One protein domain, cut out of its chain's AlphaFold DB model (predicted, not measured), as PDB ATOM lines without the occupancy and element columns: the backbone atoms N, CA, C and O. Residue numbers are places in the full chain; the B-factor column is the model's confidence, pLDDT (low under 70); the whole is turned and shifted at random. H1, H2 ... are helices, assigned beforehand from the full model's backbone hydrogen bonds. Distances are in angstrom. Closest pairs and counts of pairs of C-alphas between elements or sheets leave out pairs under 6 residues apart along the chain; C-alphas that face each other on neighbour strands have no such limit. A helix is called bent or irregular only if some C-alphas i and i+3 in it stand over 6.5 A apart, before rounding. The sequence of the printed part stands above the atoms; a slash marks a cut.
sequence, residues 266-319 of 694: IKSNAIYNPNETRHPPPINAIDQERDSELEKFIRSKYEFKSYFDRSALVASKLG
ATOM      1  N   ILE A 266     172.753 180.567 179.003       65.38
ATOM      2  CA  ILE A 266     171.645 179.632 178.670       65.38
ATOM      3  C   ILE A 266     170.853 179.193 179.915       65.38
ATOM      4  O   ILE A 266     169.643 179.396 179.970       65.38
ATOM      5  N   LYS A 267     171.498 178.642 180.959       66.31
ATOM      6  CA  LYS A 267     170.754 178.292 182.194       66.31
ATOM      7  C   LYS A 267     170.334 179.539 182.990       66.31
ATOM      8  O   LYS A 267     169.356 179.500 183.720       66.31
ATOM      9  N   SER A 268     171.040 180.655 182.822       70.44
ATOM     10  CA  SER A 268     170.684 181.970 183.358       70.44
ATOM     11  C   SER A 268     169.419 182.516 182.696       70.44
ATOM     12  O   SER A 268     168.580 183.069 183.389       70.44
ATOM     13  N   ASN A 269     169.207 182.300 181.398       74.31
ATOM     14  CA  ASN A 269     167.925 182.553 180.751       74.31
ATOM     15  C   ASN A 269     166.890 181.554 181.281       74.31
ATOM     16  O   ASN A 269     165.904 181.985 181.856       74.31
ATOM     17  N   ALA A 270     167.160 180.245 181.282       77.94
ATOM     18  CA  ALA A 270     166.219 179.248 181.820       77.94
ATOM     19  C   ALA A 270     165.746 179.498 183.277       77.94
ATOM     20  O   ALA A 270     164.677 179.025 183.650       77.94
ATOM     21  N   ILE A 271     166.514 180.234 184.095       78.25
ATOM     22  CA  ILE A 271     166.131 180.655 185.455       78.25
ATOM     23  C   ILE A 271     165.560 182.089 185.471       78.25
ATOM     24  O   ILE A 271     164.465 182.298 185.982       78.25
ATOM     25  N   TYR A 272     166.292 183.082 184.954       80.44
ATOM     26  CA  TYR A 272     165.976 184.514 185.104       80.44
ATOM     27  C   TYR A 272     165.135 185.097 183.960       80.44
ATOM     28  O   TYR A 272     164.514 186.132 184.159       80.44
ATOM     29  N   ASN A 273     165.128 184.472 182.781       86.69
ATOM     30  CA  ASN A 273     164.353 184.854 181.593       86.69
ATOM     31  C   ASN A 273     163.868 183.599 180.824       86.69
ATOM     32  O   ASN A 273     164.328 183.344 179.707       86.69
ATOM     33  N   PRO A 274     162.994 182.761 181.418       83.75
ATOM     34  CA  PRO A 274     162.613 181.461 180.852       83.75
ATOM     35  C   PRO A 274     161.805 181.553 179.546       83.75
ATOM     36  O   PRO A 274     161.519 180.527 178.935       83.75
ATOM     37  N   ASN A 275     161.431 182.760 179.108       86.81
ATOM     38  CA  ASN A 275     160.757 182.997 177.839       86.81
ATOM     39  C   ASN A 275     161.445 184.129 177.058       86.81
ATOM     40  O   ASN A 275     160.955 185.261 176.998       86.81
ATOM     41  N   GLU A 276     162.562 183.792 176.409       84.25
ATOM     42  CA  GLU A 276     163.339 184.716 175.570       84.25
ATOM     43  C   GLU A 276     162.514 185.359 174.438       84.25
ATOM     44  O   GLU A 276     162.858 186.445 173.988       84.25
ATOM     45  N   THR A 277     161.389 184.767 174.011       86.56
ATOM     46  CA  THR A 277     160.510 185.390 172.997       86.56
ATOM     47  C   THR A 277     159.742 186.602 173.531       86.56
ATOM     48  O   THR A 277     159.358 187.477 172.759       86.56
ATOM     49  N   ARG A 278     159.533 186.681 174.854       88.56
ATOM     50  CA  ARG A 278     158.861 187.807 175.522       88.56
ATOM     51  C   ARG A 278     159.836 188.912 175.929       88.56
ATOM     52  O   ARG A 278     159.452 190.079 175.986       88.56
ATOM     53  N   HIS A 279     161.080 188.537 176.218       88.81
ATOM     54  CA  HIS A 279     162.156 189.446 176.604       88.81
ATOM     55  C   HIS A 279     163.433 189.105 175.819       88.81
ATOM     56  O   HIS A 279     164.388 188.575 176.401       88.81
ATOM     57  N   PRO A 280     163.453 189.353 174.495       86.38
ATOM     58  CA  PRO A 280     164.640 189.124 173.682       86.38
ATOM     59  C   PRO A 280     165.761 190.097 174.085       86.38
ATOM     60  O   PRO A 280     165.468 191.214 174.526       86.38
ATOM     61  N   PRO A 281     167.043 189.719 173.925       83.38
ATOM     62  CA  PRO A 281     168.153 190.665 174.038       83.38
ATOM     63  C   PRO A 281     167.984 191.837 173.049       83.38
ATOM     64  O   PRO A 281     167.477 191.603 171.949       83.38
ATOM     65  N   PRO A 282     168.434 193.065 173.378       85.88
ATOM     66  CA  PRO A 282     168.344 194.210 172.468       85.88
ATOM     67  C   PRO A 282     168.999 193.924 171.108       85.88
ATOM     68  O   PRO A 282     170.194 193.623 171.022       85.88
ATOM     69  N   ILE A 283     168.212 193.998 170.030       81.31
ATOM     70  CA  ILE A 283     168.680 193.711 168.669       81.31
ATOM     71  C   ILE A 283     169.304 194.978 168.083       81.31
ATOM     72  O   ILE A 283     168.623 195.789 167.467       81.31
ATOM     73  N   ASN A 284     170.621 195.104 168.253       58.78
ATOM     74  CA  ASN A 284     171.493 196.012 167.501       58.78
ATOM     75  C   ASN A 284     171.003 197.470 167.374       58.78
ATOM     76  O   ASN A 284     170.942 198.013 166.272       58.78
ATOM     77  N   ALA A 285     170.750 198.118 168.513       61.56
ATOM     78  CA  ALA A 285     170.815 199.576 168.599       61.56
ATOM     79  C   ALA A 285     172.233 200.093 168.256       61.56
ATOM     80  O   ALA A 285     173.210 199.333 168.289       61.56
ATOM     81  N   ILE A 286     172.331 201.385 167.930       71.12
ATOM     82  CA  ILE A 286     173.586 202.083 167.601       71.12
ATOM     83  C   ILE A 286     174.451 202.195 168.867       71.12
ATOM     84  O   ILE A 286     173.915 202.367 169.959       71.12
ATOM     85  N   ASP A 287     175.777 202.096 168.741       74.25
ATOM     86  CA  ASP A 287     176.691 201.737 169.842       74.25
ATOM     87  C   ASP A 287     176.542 202.543 171.154       74.25
ATOM     88  O   ASP A 287     176.656 201.964 172.230       74.25
ATOM     89  N   GLN A 288     176.217 203.843 171.110       75.31
ATOM     90  CA  GLN A 288     175.988 204.640 172.333       75.31
ATOM     91  C   GLN A 288     174.658 204.326 173.043       75.31
ATOM     92  O   GLN A 288     174.590 204.336 174.273       75.31
ATOM     93  N   GLU A 289     173.596 204.026 172.295       78.00
ATOM     94  CA  GLU A 289     172.304 203.608 172.858       78.00
ATOM     95  C   GLU A 289     172.351 202.134 173.283       78.00
ATOM     96  O   GLU A 289     171.796 201.757 174.317       78.00
ATOM     97  N   ARG A 290     173.088 201.316 172.519       82.88
ATOM     98  CA  ARG A 290     173.290 199.878 172.724       82.88
ATOM     99  C   ARG A 290     173.727 199.538 174.143       82.88
ATOM    100  O   ARG A 290     173.125 198.656 174.750       82.88
ATOM    101  N   ASP A 291     174.742 200.218 174.671       79.69
ATOM    102  CA  ASP A 291     175.258 199.927 176.013       79.69
ATOM    103  C   ASP A 291     174.245 200.306 177.106       79.69
ATOM    104  O   ASP A 291     174.067 199.558 178.068       79.69
ATOM    105  N   SER A 292     173.492 201.395 176.910       88.75
ATOM    106  CA  SER A 292     172.412 201.809 177.819       88.75
ATOM    107  C   SER A 292     171.240 200.817 177.818       88.75
ATOM    108  O   SER A 292     170.702 200.476 178.876       88.75
ATOM    109  N   GLU A 293     170.839 200.309 176.647       86.75
ATOM    110  CA  GLU A 293     169.810 199.268 176.542       86.75
ATOM    111  C   GLU A 293     170.283 197.919 177.091       86.75
ATOM    112  O   GLU A 293     169.522 197.229 177.776       86.75
ATOM    113  N   LEU A 294     171.537 197.545 176.830       85.25
ATOM    114  CA  LEU A 294     172.135 196.307 177.319       85.25
ATOM    115  C   LEU A 294     172.266 196.322 178.845       85.25
ATOM    116  O   LEU A 294     171.894 195.340 179.491       85.25
ATOM    117  N   GLU A 295     172.704 197.433 179.442       87.56
ATOM    118  CA  GLU A 295     172.710 197.598 180.898       87.56
ATOM    119  C   GLU A 295     171.286 197.512 181.464       87.56
ATOM    120  O   GLU A 295     171.034 196.748 182.401       87.56
ATOM    121  N   LYS A 296     170.323 198.225 180.870       91.56
ATOM    122  CA  LYS A 296     168.911 198.190 181.284       91.56
ATOM    123  C   LYS A 296     168.320 196.779 181.202       91.56
ATOM    124  O   LYS A 296     167.564 196.390 182.096       91.56
ATOM    125  N   PHE A 297     168.682 195.992 180.188       89.38
ATOM    126  CA  PHE A 297     168.311 194.581 180.050       89.38
ATOM    127  C   PHE A 297     168.965 193.708 181.134       89.38
ATOM    128  O   PHE A 297     168.283 192.907 181.777       89.38
ATOM    129  N   ILE A 298     170.261 193.894 181.403       87.69
ATOM    130  CA  ILE A 298     171.012 193.169 182.443       87.69
ATOM    131  C   ILE A 298     170.433 193.454 183.838       87.69
ATOM    132  O   ILE A 298     170.122 192.510 184.572       87.69
ATOM    133  N   ARG A 299     170.193 194.723 184.188       92.62
ATOM    134  CA  ARG A 299     169.527 195.118 185.442       92.62
ATOM    135  C   ARG A 299     168.105 194.552 185.521       92.62
ATOM    136  O   ARG A 299     167.739 193.932 186.518       92.62
ATOM    137  N   SER A 300     167.319 194.649 184.445       90.00
ATOM    138  CA  SER A 300     165.970 194.057 184.384       90.00
ATOM    139  C   SER A 300     165.968 192.542 184.613       90.00
ATOM    140  O   SER A 300     165.091 192.037 185.314       90.00
ATOM    141  N   LYS A 301     166.959 191.820 184.078       86.19
ATOM    142  CA  LYS A 301     167.112 190.368 184.229       86.19
ATOM    143  C   LYS A 301     167.537 189.959 185.645       86.19
ATOM    144  O   LYS A 301     166.947 189.037 186.204       86.19
ATOM    145  N   TYR A 302     168.546 190.615 186.220       83.88
ATOM    146  CA  TYR A 302     169.209 190.144 187.448       83.88
ATOM    147  C   TYR A 302     168.851 190.927 188.719       83.88
ATOM    148  O   TYR A 302     168.611 190.305 189.756       83.88
ATOM    149  N   GLU A 303     168.804 192.260 188.643       88.62
ATOM    150  CA  GLU A 303     168.530 193.160 189.774       88.62
ATOM    151  C   GLU A 303     167.025 193.168 190.078       88.62
ATOM    152  O   GLU A 303     166.590 192.714 191.136       88.62
ATOM    153  N   PHE A 304     166.214 193.583 189.100       91.75
ATOM    154  CA  PHE A 304     164.757 193.686 189.248       91.75
ATOM    155  C   PHE A 304     164.020 192.357 189.041       91.75
ATOM    156  O   PHE A 304     162.852 192.237 189.416       91.75
ATOM    157  N   LYS A 305     164.690 191.355 188.449       89.88
ATOM    158  CA  LYS A 305     164.127 190.029 188.117       89.88
ATOM    159  C   LYS A 305     162.816 190.125 187.323       89.88
ATOM    160  O   LYS A 305     161.940 189.273 187.438       89.88
ATOM    161  N   SER A 306     162.686 191.158 186.490       89.00
ATOM    162  CA  SER A 306     161.474 191.506 185.737       89.00
ATOM    163  C   SER A 306     161.037 190.427 184.746       89.00
ATOM    164  O   SER A 306     159.873 190.402 184.356       89.00
ATOM    165  N   TYR A 307     161.965 189.556 184.339       88.56
ATOM    166  CA  TYR A 307     161.733 188.480 183.375       88.56
ATOM    167  C   TYR A 307     161.413 187.124 184.043       88.56
ATOM    168  O   TYR A 307     161.091 186.165 183.341       88.56
ATOM    169  N   PHE A 308     161.427 187.032 185.384       86.06
ATOM    170  CA  PHE A 308     160.843 185.887 186.093       86.06
ATOM    171  C   PHE A 308     159.325 185.871 185.898       86.06
ATOM    172  O   PHE A 308     158.640 186.870 186.139       86.06
ATOM    173  N   ASP A 309     158.770 184.702 185.577       84.31
ATOM    174  CA  ASP A 309     157.324 184.527 185.627       84.31
ATOM    175  C   ASP A 309     156.843 184.554 187.088       84.31
ATOM    176  O   ASP A 309     157.103 183.648 187.886       84.31
ATOM    177  N   ARG A 310     156.114 185.619 187.443       86.12
ATOM    178  CA  ARG A 310     155.520 185.788 188.775       86.12
ATOM    179  C   ARG A 310     154.556 184.649 189.122       86.12
ATOM    180  O   ARG A 310     154.457 184.313 190.296       86.12
ATOM    181  N   SER A 311     153.891 184.032 188.143       81.44
ATOM    182  CA  SER A 311     153.015 182.879 188.382       81.44
ATOM    183  C   SER A 311     153.813 181.639 188.799       81.44
ATOM    184  O   SER A 311     153.441 180.985 189.770       81.44
ATOM    185  N   ALA A 312     154.969 181.380 188.177       79.38
ATOM    186  CA  ALA A 312     155.874 180.296 188.566       79.38
ATOM    187  C   ALA A 312     156.529 180.541 189.941       79.38
ATOM    188  O   ALA A 312     156.714 179.609 190.730       79.38
ATOM    189  N   LEU A 313     156.830 181.800 190.280       81.94
ATOM    190  CA  LEU A 313     157.344 182.165 191.605       81.94
ATOM    191  C   LEU A 313     156.268 182.051 192.702       81.94
ATOM    192  O   LEU A 313     156.569 181.642 193.821       81.94
ATOM    193  N   VAL A 314     155.001 182.337 192.387       83.75
ATOM    194  CA  VAL A 314     153.867 182.078 193.290       83.75
ATOM    195  C   VAL A 314     153.610 180.572 193.431       83.75
ATOM    196  O   VAL A 314     153.500 180.089 194.555       83.75
ATOM    197  N   ALA A 315     153.604 179.808 192.336       80.69
ATOM    198  CA  ALA A 315     153.382 178.359 192.346       80.69
ATOM    199  C   ALA A 315     154.497 177.570 193.057       80.69
ATOM    200  O   ALA A 315     154.225 176.566 193.707       80.69
ATOM    201  N   SER A 316     155.750 178.026 192.998       79.75
ATOM    202  CA  SER A 316     156.838 177.414 193.779       79.75
ATOM    203  C   SER A 316     156.779 177.773 195.270       79.75
ATOM    204  O   SER A 316     157.192 176.965 196.097       79.75
ATOM    205  N   LYS A 317     156.225 178.939 195.637       84.25
ATOM    206  CA  LYS A 317     156.145 179.409 197.034       84.25
ATOM    207  C   LYS A 317     154.865 178.997 197.777       84.25
ATOM    208  O   LYS A 317     154.905 178.846 198.993       84.25
ATOM    209  N   LEU A 318     153.753 178.799 197.066       86.50
ATOM    210  CA  LEU A 318     152.510 178.204 197.589       86.50
ATOM    211  C   LEU A 318     152.440 176.682 197.359       86.50
ATOM    212  O   LEU A 318     151.493 176.029 197.793       86.50
ATOM    213  N   GLY A 319     153.431 176.122 196.660       77.38
ATOM    214  CA  GLY A 319     153.415 174.754 196.153       77.38
ATOM    215  C   GLY A 319     152.354 174.526 195.062       77.38
ATOM    216  O   GLY A 319     151.578 175.431 194.727       77.38
TER     217      GLY A 319
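AT A GLANCE: This is residues 266 to 319 of the 694 residues of an uncharacterized protein of Steccherinum ochraceum (UniProt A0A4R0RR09). The longest helix, H2, and a long unnamed stretch, residues 273 to 286, make a loose loop: the stretch runs out to the far end and H2 folds back, with the short helix H1 at the end where H2 finishes. Beyond that end residues 310 to 319, with H3, stick out as an arm and lengthen the whole. The printed part has 54 residues with three named helices, H1, H2 and H3 in chain order, and no named strand; the class is all helix. It is loose, with a radius of gyration of the C-alphas of 12.9 A and spans of 44 by 19 by 16 A.

IN THESE COORDINATES: H1 is residues 266 to 272, beginning at C-alpha 266 at (171.645, 179.632, 178.670). H2 is residues 287 to 302, 22.4 A from first to last C-alpha, beginning at C-alpha 287 at (176.691, 201.737, 169.842). It is neither bent nor irregular, but only just: C-alphas 288 and 291 are 6.0 A apart. H3 is residues 310 to 317, 10.5 A long, ending at C-alpha 317 at (156.145, 179.409, 197.034).

HOW THE PARTS SIT: H1 and H2 are close but not clearly touching; their closest C-alphas, those of Tyr 272 and Lys 301, are 6.0 A apart. They run the same way at a steep tilt of 64 degrees. H3 is apart from H1 and from H2. In H1 and H3 every O i to N i+4 pair is within hydrogen-bond range; in H2, 10 of 12 are.

THE WHOLE: The two C-alphas farthest apart, those of Gln 288 and Gly 319, are 44.4 A apart. Without residues 310 to 319, which stand free, the body spans 30 by 19 by 15 A. The printed part has no cut. The link from H1 to H2 is long, 14 residues; that from H2 to H3 is short, 7 residues. The mean pLDDT of the printed part is 82.3, and residues 266 to 267 and 284 to 285 are under 70.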